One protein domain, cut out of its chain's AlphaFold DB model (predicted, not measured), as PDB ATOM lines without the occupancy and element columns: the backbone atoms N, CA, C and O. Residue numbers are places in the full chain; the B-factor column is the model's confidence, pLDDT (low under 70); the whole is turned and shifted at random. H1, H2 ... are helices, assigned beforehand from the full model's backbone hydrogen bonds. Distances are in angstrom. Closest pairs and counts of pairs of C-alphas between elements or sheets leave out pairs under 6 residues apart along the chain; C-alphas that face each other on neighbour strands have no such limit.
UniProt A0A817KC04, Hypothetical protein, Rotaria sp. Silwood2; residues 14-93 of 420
ATOM      1  N   ARG A  14     -15.416   8.553  54.647       65.50
ATOM      2  CA  ARG A  14     -14.164   8.029  54.075       65.50
ATOM      3  C   ARG A  14     -13.555   6.918  54.938       65.50
ATOM      4  O   ARG A  14     -13.226   5.865  54.422       65.50
ATOM      5  N   ILE A  15     -13.569   7.097  56.261       75.44
ATOM      6  CA  ILE A  15     -13.052   6.111  57.229       75.44
ATOM      7  C   ILE A  15     -13.857   4.801  57.193       75.44
ATOM      8  O   ILE A  15     -13.285   3.721  57.301       75.44
ATOM      9  N   ILE A  16     -15.185   4.876  57.044       75.94
ATOM     10  CA  ILE A  16     -16.037   3.680  56.937       75.94
ATOM     11  C   ILE A  16     -15.790   2.958  55.609       75.94
ATOM     12  O   ILE A  16     -15.710   1.733  55.593       75.94
ATOM     13  N   TYR A  17     -15.640   3.704  54.511       79.25
ATOM     14  CA  TYR A  17     -15.347   3.132  53.199       79.25
ATOM     15  C   TYR A  17     -13.997   2.409  53.176       79.25
ATOM     16  O   TYR A  17     -13.932   1.268  52.725       79.25
ATOM     17  N   ASP A  18     -12.953   3.028  53.733       75.25
ATOM     18  CA  ASP A  18     -11.617   2.430  53.807       75.25
ATOM     19  C   ASP A  18     -11.653   1.132  54.633       75.25
ATOM     20  O   ASP A  18     -11.183   0.093  54.181       75.25
ATOM     21  N   ARG A  19     -12.365   1.126  55.771       78.31
ATOM     22  CA  ARG A  19     -12.559  -0.089  56.584       78.31
ATOM     23  C   ARG A  19     -13.342  -1.195  55.876       78.31
ATOM     24  O   ARG A  19     -13.037  -2.367  56.075       78.31
ATOM     25  N   LEU A  20     -14.362  -0.851  55.085       77.81
ATOM     26  CA  LEU A  20     -15.113  -1.834  54.292       77.81
ATOM     27  C   LEU A  20     -14.241  -2.422  53.181       77.81
ATOM     28  O   LEU A  20     -14.275  -3.630  52.954       77.81
ATOM     29  N   LYS A  21     -13.433  -1.588  52.522       73.94
ATOM     30  CA  LYS A  21     -12.479  -2.029  51.505       73.94
ATOM     31  C   LYS A  21     -11.422  -2.958  52.101       73.94
ATOM     32  O   LYS A  21     -11.151  -3.994  51.507       73.94
ATOM     33  N   ASP A  22     -10.898  -2.648  53.281       74.06
ATOM     34  CA  ASP A  22      -9.917  -3.495  53.971       74.06
ATOM     35  C   ASP A  22     -10.526  -4.832  54.415       74.06
ATOM     36  O   ASP A  22      -9.883  -5.880  54.334       74.06
ATOM     37  N   PHE A  23     -11.792  -4.816  54.845       75.69
ATOM     38  CA  PHE A  23     -12.522  -6.025  55.214       75.69
ATOM     39  C   PHE A  23     -12.749  -6.942  54.002       75.69
ATOM     40  O   PHE A  23     -12.417  -8.121  54.071       75.69
ATOM     41  N   PHE A  24     -13.259  -6.420  52.882       71.44
ATOM     42  CA  PHE A  24     -13.545  -7.238  51.694       71.44
ATOM     43  C   PHE A  24     -12.320  -7.539  50.822       71.44
ATOM     44  O   PHE A  24     -12.287  -8.577  50.169       71.44
ATOM     45  N   GLY A  25     -11.317  -6.661  50.804       54.22
ATOM     46  CA  GLY A  25     -10.156  -6.763  49.919       54.22
ATOM     47  C   GLY A  25      -8.936  -7.456  50.525       54.22
ATOM     48  O   GLY A  25      -8.126  -7.990  49.776       54.22
ATOM     49  N   GLY A  26      -8.781  -7.461  51.856       55.38
ATOM     50  CA  GLY A  26      -7.497  -7.792  52.488       55.38
ATOM     51  C   GLY A  26      -7.375  -9.174  53.132       55.38
ATOM     52  O   GLY A  26      -6.282  -9.555  53.540       55.38
ATOM     53  N   ARG A  27      -8.460  -9.945  53.288       60.78
ATOM     54  CA  ARG A  27      -8.415 -11.206  54.055       60.78
ATOM     55  C   ARG A  27      -8.777 -12.412  53.201       60.78
ATOM     56  O   ARG A  27      -9.942 -12.605  52.858       60.78
ATOM     57  N   ALA A  28      -7.800 -13.293  52.989       68.88
ATOM     58  CA  ALA A  28      -7.987 -14.604  52.360       68.88
ATOM     59  C   ALA A  28      -9.136 -15.415  52.994       68.88
ATOM     60  O   ALA A  28      -9.871 -16.101  52.295       68.88
ATOM     61  N   ILE A  29      -9.354 -15.259  54.305       76.75
ATOM     62  CA  ILE A  29     -10.454 -15.895  55.047       76.75
ATOM     63  C   ILE A  29     -11.828 -15.444  54.533       76.75
ATOM     64  O   ILE A  29     -12.730 -16.258  54.376       76.75
ATOM     65  N   ILE A  30     -12.005 -14.148  54.272       74.56
ATOM     66  CA  ILE A  30     -13.288 -13.611  53.804       74.56
ATOM     67  C   ILE A  30     -13.539 -14.080  52.371       74.56
ATOM     68  O   ILE A  30     -14.626 -14.574  52.084       74.56
ATOM     69  N   ARG A  31     -12.512 -14.041  51.512       74.69
ATOM     70  CA  ARG A  31     -12.573 -14.615  50.159       74.69
ATOM     71  C   ARG A  31     -12.924 -16.107  50.180       74.69
ATOM     72  O   ARG A  31     -13.780 -16.531  49.417       74.69
ATOM     73  N   TYR A  32     -12.345 -16.882  51.096       82.94
ATOM     74  CA  TYR A  32     -12.675 -18.297  51.287       82.94
ATOM     75  C   TYR A  32     -14.156 -18.514  51.629       82.94
ATOM     76  O   TYR A  32     -14.823 -19.319  50.983       82.94
ATOM     77  N   TYR A  33     -14.705 -17.760  52.589       89.19
ATOM     78  CA  TYR A  33     -16.130 -17.855  52.923       89.19
ATOM     79  C   TYR A  33     -17.038 -17.407  51.773       89.19
ATOM     80  O   TYR A  33     -18.059 -18.049  51.531       89.19
ATOM     81  N   TYR A  34     -16.666 -16.355  51.037       86.00
ATOM     82  CA  TYR A  34     -17.388 -15.944  49.831       86.00
ATOM     83  C   TYR A  34     -17.404 -17.041  48.775       86.00
ATOM     84  O   TYR A  34     -18.470 -17.329  48.237       86.00
ATOM     85  N   ASN A  35     -16.266 -17.693  48.539       86.25
ATOM     86  CA  ASN A  35     -16.172 -18.803  47.600       86.25
ATOM     87  C   ASN A  35     -17.065 -19.966  48.047       86.25
ATOM     88  O   ASN A  35     -17.855 -20.449  47.245       86.25
ATOM     89  N   ILE A  36     -17.038 -20.364  49.326       93.25
ATOM     90  CA  ILE A  36     -17.944 -21.406  49.847       93.25
ATOM     91  C   ILE A  36     -19.407 -21.043  49.598       93.25
ATOM     92  O   ILE A  36     -20.163 -21.861  49.074       93.25
ATOM     93  N   ILE A  37     -19.818 -19.829  49.973       93.94
ATOM     94  CA  ILE A  37     -21.204 -19.378  49.805       93.94
ATOM     95  C   ILE A  37     -21.581 -19.383  48.321       93.94
ATOM     96  O   ILE A  37     -22.650 -19.875  47.966       93.94
ATOM     97  N   PHE A  38     -20.697 -18.891  47.452       92.94
ATOM     98  CA  PHE A  38     -20.888 -18.898  46.006       92.94
ATOM     99  C   PHE A  38     -21.055 -20.320  45.458       92.94
ATOM    100  O   PHE A  38     -22.023 -20.573  44.745       92.94
ATOM    101  N   TYR A  39     -20.193 -21.265  45.842       93.44
ATOM    102  CA  TYR A  39     -20.294 -22.665  45.421       93.44
ATOM    103  C   TYR A  39     -21.600 -23.317  45.882       93.44
ATOM    104  O   TYR A  39     -22.265 -23.981  45.089       93.44
ATOM    105  N   VAL A  40     -22.022 -23.093  47.131       96.19
ATOM    106  CA  VAL A  40     -23.306 -23.608  47.636       96.19
ATOM    107  C   VAL A  40     -24.480 -23.029  46.839       96.19
ATOM    108  O   VAL A  40     -25.371 -23.774  46.435       96.19
ATOM    109  N   LEU A  41     -24.478 -21.722  46.557       95.00
ATOM    110  CA  LEU A  41     -25.520 -21.079  45.749       95.00
ATOM    111  C   LEU A  41     -25.523 -21.579  44.298       95.00
ATOM    112  O   LEU A  41     -26.596 -21.795  43.734       95.00
ATOM    113  N   MET A  42     -24.349 -21.804  43.712       95.50
ATOM    114  CA  MET A  42     -24.198 -22.357  42.369       95.50
ATOM    115  C   MET A  42     -24.753 -23.785  42.295       95.50
ATOM    116  O   MET A  42     -25.512 -24.087  41.377       95.50
ATOM    117  N   LEU A  43     -24.481 -24.635  43.292       95.38
ATOM    118  CA  LEU A  43     -25.046 -25.987  43.379       95.38
ATOM    119  C   LEU A  43     -26.572 -25.975  43.536       95.38
ATOM    120  O   LEU A  43     -27.266 -26.791  42.922       95.38
ATOM    121  N   CYS A  44     -27.112 -25.037  44.318       96.06
ATOM    122  CA  CYS A  44     -28.555 -24.831  44.427       96.06
ATOM    123  C   CYS A  44     -29.166 -24.397  43.085       96.06
ATOM    124  O   CYS A  44     -30.190 -24.946  42.680       96.06
ATOM    125  N   LEU A  45     -28.529 -23.458  42.374       94.75
ATOM    126  CA  LEU A  45     -28.964 -23.007  41.050       94.75
ATOM    127  C   LEU A  45     -28.912 -24.146  40.027       94.75
ATOM    128  O   LEU A  45     -29.877 -24.357  39.299       94.75
ATOM    129  N   PHE A  46     -27.823 -24.913  40.008       95.06
ATOM    130  CA  PHE A  46     -27.672 -26.090  39.159       95.06
ATOM    131  C   PHE A  46     -28.784 -27.111  39.422       95.06
ATOM    132  O   PHE A  46     -29.442 -27.566  38.489       95.06
ATOM    133  N   SER A  47     -29.047 -27.423  40.695       95.25
ATOM    134  CA  SER A  47     -30.107 -28.356  41.090       95.25
ATOM    135  C   SER A  47     -31.488 -27.860  40.664       95.25
ATOM    136  O   SER A  47     -32.290 -28.641  40.159       95.25
ATOM    137  N   PHE A  48     -31.761 -26.562  40.822       92.31
ATOM    138  CA  PHE A  48     -33.007 -25.946  40.370       92.31
ATOM    139  C   PHE A  48     -33.175 -26.055  38.852       92.31
ATOM    140  O   PHE A  48     -34.218 -26.517  38.389       92.31
ATOM    141  N   VAL A  49     -32.143 -25.691  38.082       90.44
ATOM    142  CA  VAL A  49     -32.172 -25.799  36.619       90.44
ATOM    143  C   VAL A  49     -32.427 -27.248  36.220       90.44
ATOM    144  O   VAL A  49     -33.367 -27.504  35.484       90.44
ATOM    145  N   MET A  50     -31.684 -28.211  36.764       89.31
ATOM    146  CA  MET A  50     -31.808 -29.620  36.377       89.31
ATOM    147  C   MET A  50     -33.145 -30.264  36.765       89.31
ATOM    148  O   MET A  50     -33.661 -31.081  36.006       89.31
ATOM    149  N   LEU A  51     -33.700 -29.937  37.937       88.44
ATOM    150  CA  LEU A  51     -34.912 -30.587  38.453       88.44
ATOM    151  C   LEU A  51     -36.210 -29.909  38.006       88.44
ATOM    152  O   LEU A  51     -37.236 -30.581  37.919       88.44
ATOM    153  N   VAL A  52     -36.186 -28.595  37.779       84.19
ATOM    154  CA  VAL A  52     -37.403 -27.794  37.575       84.19
ATOM    155  C   VAL A  52     -37.437 -27.140  36.199       84.19
ATOM    156  O   VAL A  52     -38.489 -27.143  35.563       84.19
ATOM    157  N   ASP A  53     -36.315 -26.581  35.741       77.81
ATOM    158  CA  ASP A  53     -36.291 -25.627  34.617       77.81
ATOM    159  C   ASP A  53     -35.638 -26.184  33.335       77.81
ATOM    160  O   ASP A  53     -35.599 -25.524  32.294       77.81
ATOM    161  N   TYR A  54     -35.130 -27.420  33.376       76.44
ATOM    162  CA  TYR A  54     -34.482 -28.063  32.238       76.44
ATOM    163  C   TYR A  54     -35.525 -28.658  31.294       76.44
ATOM    164  O   TYR A  54     -35.928 -29.819  31.399       76.44
ATOM    165  N   PHE A  55     -35.961 -27.852  30.330       70.81
ATOM    166  CA  PHE A  55     -36.865 -28.300  29.278       70.81
ATOM    167  C   PHE A  55     -36.084 -28.695  28.020       70.81
ATOM    168  O   PHE A  55     -35.239 -27.933  27.559       70.81
ATOM    169  N   PRO A  56     -36.364 -29.849  27.392       67.12
ATOM    170  CA  PRO A  56     -35.700 -30.233  26.153       67.12
ATOM    171  C   PRO A  56     -36.016 -29.236  25.032       67.12
ATOM    172  O   PRO A  56     -37.154 -28.789  24.862       67.12
ATOM    173  N   TYR A  57     -34.994 -28.874  24.251       63.09
ATOM    174  CA  TYR A  57     -35.157 -27.950  23.129       63.09
ATOM    175  C   TYR A  57     -35.987 -28.612  22.027       63.09
ATOM    176  O   TYR A  57     -35.564 -29.597  21.424       63.09
ATOM    177  N   ASN A  58     -37.184 -28.086  21.769       61.97
ATOM    178  CA  ASN A  58     -38.037 -28.591  20.701       61.97
ATOM    179  C   ASN A  58     -37.750 -27.837  19.395       61.97
ATOM    180  O   ASN A  58     -38.327 -26.775  19.140       61.97
ATOM    181  N   ASN A  59     -36.895 -28.429  18.555       58.84
ATOM    182  CA  ASN A  59     -36.547 -27.917  17.222       58.84
ATOM    183  C   ASN A  59     -37.779 -27.629  16.345       58.84
ATOM    184  O   ASN A  59     -37.745 -26.720  15.524       58.84
ATOM    185  N   ASN A  60     -38.893 -28.341  16.549       56.41
ATOM    186  CA  ASN A  60     -40.082 -28.221  15.700       56.41
ATOM    187  C   ASN A  60     -41.019 -27.070  16.098       56.41
ATOM    188  O   ASN A  60     -41.993 -26.806  15.397       56.41
ATOM    189  N   ARG A  61     -40.774 -26.391  17.229       52.69
ATOM    190  CA  ARG A  61     -41.602 -25.260  17.693       52.69
ATOM    191  C   ARG A  61     -40.808 -24.001  18.037       52.69
ATOM    192  O   ARG A  61     -41.425 -23.007  18.413       52.69
ATOM    193  N   GLY A  62     -39.474 -24.037  17.940       54.53
ATOM    194  CA  GLY A  62     -38.596 -22.908  18.279       54.53
ATOM    195  C   GLY A  62     -38.750 -22.413  19.723       54.53
ATOM    196  O   GLY A  62     -38.395 -21.279  20.026       54.53
ATOM    197  N   LYS A  63     -39.338 -23.233  20.605       52.00
ATOM    198  CA  LYS A  63     -39.676 -22.885  21.988       52.00
ATOM    199  C   LYS A  63     -39.424 -24.091  22.888       52.00
ATOM    200  O   LYS A  63     -40.015 -25.152  22.677       52.00
ATOM    201  N   ARG A  64     -38.582 -23.909  23.907       56.44
ATOM    202  CA  ARG A  64     -38.660 -24.680  25.155       56.44
ATOM    203  C   ARG A  64     -39.916 -24.187  25.881       56.44
ATOM    204  O   ARG A  64     -40.207 -22.995  25.861       56.44
ATOM    205  N   SER A  65     -40.745 -25.100  26.368       52.59
ATOM    206  CA  SER A  65     -42.077 -24.823  26.932       52.59
ATOM    207  C   SER A  65     -42.160 -23.543  27.778       52.59
ATOM    208  O   SER A  65     -41.398 -23.370  28.719       52.59
ATOM    209  N   GLY A  66     -43.133 -22.678  27.469       54.41
ATOM    210  CA  GLY A  66     -43.570 -21.580  28.344       54.41
ATOM    211  C   GLY A  66     -42.879 -20.222  28.176       54.41
ATOM    212  O   GLY A  66     -43.477 -19.221  28.566       54.41
ATOM    213  N   TYR A  67     -41.701 -20.136  27.547       52.56
ATOM    214  CA  TYR A  67     -40.937 -18.881  27.460       52.56
ATOM    215  C   TYR A  67     -40.751 -18.377  26.019       52.56
ATOM    216  O   TYR A  67     -40.661 -19.147  25.062       52.56
ATOM    217  N   SER A  68     -40.739 -17.049  25.857       57.44
ATOM    218  CA  SER A  68     -40.478 -16.359  24.582       57.44
ATOM    219  C   SER A  68     -38.990 -16.321  24.222       57.44
ATOM    220  O   SER A  68     -38.650 -16.246  23.043       57.44
ATOM    221  N   ILE A  69     -38.115 -16.407  25.225       58.69
ATOM    222  CA  ILE A  69     -36.669 -16.582  25.082       58.69
ATOM    223  C   ILE A  69     -36.420 -18.092  25.128       58.69
ATOM    224  O   ILE A  69     -36.876 -18.763  26.048       58.69
ATOM    225  N   GLY A  70     -35.731 -18.645  24.127       67.06
ATOM    226  CA  GLY A  70     -35.521 -20.093  23.996       67.06
ATOM    227  C   GLY A  70     -34.728 -20.757  25.134       67.06
ATOM    228  O   GLY A  70     -34.602 -21.978  25.114       67.06
ATOM    229  N   ILE A  71     -34.212 -19.979  26.094       74.69
ATOM    230  CA  ILE A  71     -33.413 -20.413  27.247       74.69
ATOM    231  C   ILE A  71     -33.924 -19.661  28.496       74.69
ATOM    232  O   ILE A  71     -33.962 -18.425  28.467       74.69
ATOM    233  N   PRO A  72     -34.324 -20.351  29.578       80.94
ATOM    234  CA  PRO A  72     -34.689 -19.719  30.843       80.94
ATOM    235  C   PRO A  72     -33.547 -18.889  31.449       80.94
ATOM    236  O   PRO A  72     -32.374 -19.252  31.368       80.94
ATOM    237  N   ILE A  73     -33.888 -17.778  32.111       86.06
ATOM    238  CA  ILE A  73     -32.910 -16.899  32.781       86.06
ATOM    239  C   ILE A  73     -32.018 -17.670  33.782       86.06
ATOM    240  O   ILE A  73     -30.811 -17.429  33.776       86.06
ATOM    241  N   PRO A  74     -32.536 -18.611  34.600       89.44
ATOM    242  CA  PRO A  74     -31.701 -19.405  35.505       89.44
ATOM    243  C   PRO A  74     -30.619 -20.230  34.790       89.44
ATOM    244  O   PRO A  74     -29.491 -20.294  35.276       89.44
ATOM    245  N   GLU A  75     -30.920 -20.795  33.615       86.56
ATOM    246  CA  GLU A  75     -29.951 -21.522  32.778       86.56
ATOM    247  C   GLU A  75     -28.864 -20.570  32.242       86.56
ATOM    248  O   GLU A  75     -27.679 -20.898  32.274       86.56
ATOM    249  N   ILE A  76     -29.229 -19.343  31.848       88.69
ATOM    250  CA  ILE A  76     -28.262 -18.312  31.425       88.69
ATOM    251  C   ILE A  76     -27.323 -17.923  32.577       88.69
ATOM    252  O   ILE A  76     -26.108 -17.854  32.385       88.69
ATOM    253  N   ILE A  77     -27.864 -17.687  33.778       91.75
ATOM    254  CA  ILE A  77     -27.063 -17.346  34.965       91.75
ATOM    255  C   ILE A  77     -26.114 -18.499  35.307       91.75
ATOM    256  O   ILE A  77     -24.935 -18.265  35.571       91.75
ATOM    257  N   LEU A  78     -26.594 -19.744  35.236       93.62
ATOM    258  CA  LEU A  78     -25.776 -20.929  35.469       93.62
ATOM    259  C   LEU A  78     -24.601 -21.009  34.483       93.62
ATOM    260  O   LEU A  78     -23.471 -21.258  34.902       93.62
ATOM    261  N   HIS A  79     -24.831 -20.736  33.194       91.31
ATOM    262  CA  HIS A  79     -23.758 -20.673  32.201       91.31
ATOM    263  C   HIS A  79     -22.719 -19.593  32.521       91.31
ATOM    264  O   HIS A  79     -21.525 -19.855  32.389       91.31
ATOM    265  N   MET A  80     -23.139 -18.408  32.977       92.44
ATOM    266  CA  MET A  80     -22.207 -17.356  33.399       92.44
ATOM    267  C   MET A  80     -21.371 -17.781  34.614       92.44
ATOM    268  O   MET A  80     -20.166 -17.540  34.631       92.44
ATOM    269  N   CYS A  81     -21.973 -18.452  35.602       94.00
ATOM    270  CA  CYS A  81     -21.247 -18.984  36.758       94.00
ATOM    271  C   CYS A  81     -20.195 -20.023  36.349       94.00
ATOM    272  O   CYS A  81     -19.062 -19.953  36.816       94.00
ATOM    273  N   ILE A  82     -20.545 -20.956  35.455       92.81
ATOM    274  CA  ILE A  82     -19.612 -21.974  34.948       92.81
ATOM    275  C   ILE A  82     -18.459 -21.320  34.182       92.81
ATOM    276  O   ILE A  82     -17.305 -21.672  34.404       92.81
ATOM    277  N   TRP A  83     -18.745 -20.336  33.325       90.88
ATOM    278  CA  TRP A  83     -17.700 -19.582  32.628       90.88
ATOM    279  C   TRP A  83     -16.764 -18.846  33.590       90.88
ATOM    280  O   TRP A  83     -15.556 -18.856  33.372       90.88
ATOM    281  N   GLY A  84     -17.296 -18.257  34.664       87.25
ATOM    282  CA  GLY A  84     -16.486 -17.643  35.719       87.25
ATOM    283  C   GLY A  84     -15.521 -18.637  36.369       87.25
ATOM    284  O   GLY A  84     -14.337 -18.338  36.476       87.25
ATOM    285  N   LEU A  85     -15.999 -19.839  36.710       88.38
ATOM    286  CA  LEU A  85     -15.164 -20.907  37.276       88.38
ATOM    287  C   LEU A  85     -14.079 -21.382  36.303       88.38
ATOM    288  O   LEU A  85     -12.943 -21.580  36.710       88.38
ATOM    289  N   ILE A  86     -14.403 -21.523  35.013       88.06
ATOM    290  CA  ILE A  86     -13.418 -21.892  33.983       88.06
ATOM    291  C   ILE A  86     -12.319 -20.830  33.880       88.06
ATOM    292  O   ILE A  86     -11.152 -21.178  33.732       88.06
ATOM    293  N   ILE A  87     -12.675 -19.544  33.947       84.12
ATOM    294  CA  ILE A  87     -11.695 -18.454  33.915       84.12
ATOM    295  C   ILE A  87     -10.828 -18.474  35.176       84.12
ATOM    296  O   ILE A  87      -9.616 -18.322  35.056       84.12
ATOM    297  N   GLU A  88     -11.413 -18.667  36.360       80.38
ATOM    298  CA  GLU A  88     -10.645 -18.779  37.607       80.38
ATOM    299  C   GLU A  88      -9.661 -19.951  37.559       80.38
ATOM    300  O   GLU A  88      -8.483 -19.749  37.842       80.38
ATOM    301  N   GLU A  89     -10.105 -21.126  37.105       79.06
ATOM    302  CA  GLU A  89      -9.252 -22.306  36.947       79.06
ATOM    303  C   GLU A  89      -8.169 -22.080  35.887       79.06
ATOM    304  O   GLU A  89      -7.013 -22.433  36.088       79.06
ATOM    305  N   ALA A  90      -8.503 -21.443  34.760       71.12
ATOM    306  CA  ALA A  90      -7.520 -21.104  33.738       71.12
ATOM    307  C   ALA A  90      -6.455 -20.155  34.299       71.12
ATOM    308  O   ALA A  90      -5.267 -20.396  34.117       71.12
ATOM    309  N   VAL A  91      -6.856 -19.103  35.016       70.62
ATOM    310  CA  VAL A  91      -5.928 -18.164  35.664       70.62
ATOM    311  C   VAL A  91      -5.085 -18.869  36.725       70.62
ATOM    312  O   VAL A  91      -3.899 -18.572  36.834       70.62
ATOM    313  N   GLU A  92      -5.654 -19.808  37.478       70.81
ATOM    314  CA  GLU A  92      -4.912 -20.606  38.451       70.81
ATOM    315  C   GLU A  92      -3.911 -21.539  37.770       70.81
ATOM    316  O   GLU A  92      -2.753 -21.548  38.164       70.81
ATOM    317  N   ILE A  93      -4.291 -22.241  36.704       66.50
ATOM    318  CA  ILE A  93      -3.385 -23.089  35.920       66.50
ATOM    319  C   ILE A  93      -2.261 -22.240  35.321       66.50
ATOM    320  O   ILE A  93      -1.091 -22.555  35.513       66.50
TER     321      ILE A  93
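This is residues 14 to 93 of the 420 residues of the protein "Hypothetical protein" of Rotaria sp. Silwood2 (UniProt A0A817KC04). Short H1 makes a corner with long H2; beyond a long loop, H3 folds back beside H2's second half, opening as a V. Residues 14 to 22 and 86 to 93 stick out. The printed part has 80 residues with three named helices and no named strand: all helix, extended, radius of gyration of the C-alphas 18.2 A, spans 59 by 33 by 19 A.

H1, residues 14 to 25, and H2, residues 28 to 53, only just touch, only at the corner, with 3 pairs of C-alphas within 8 A; the closest are Phe 24 and Ile 30, 6.7 A. H2 and H3, residues 73 to 93, form a hairpin: they touch, opposite ways at a steep tilt of 40 degrees, closest C-alphas Val 49 and Glu 75, 6.2 A. H1 and H3 are apart. In H1, H2 and H3 every O i to N i+4 pair is within hydrogen-bond range.

H1 begins at C-alpha 14 (-14.164, 8.029, 54.075). H2 spans 35.2 A; H3, 30.3 A, ends at C-alpha 93 (-3.385, -23.089, 35.920).

The printed part has no cut. H2 to H3 is a long link; pLDDT is under 70 at residues 14, 25 to 28, 56 to 70 and 93.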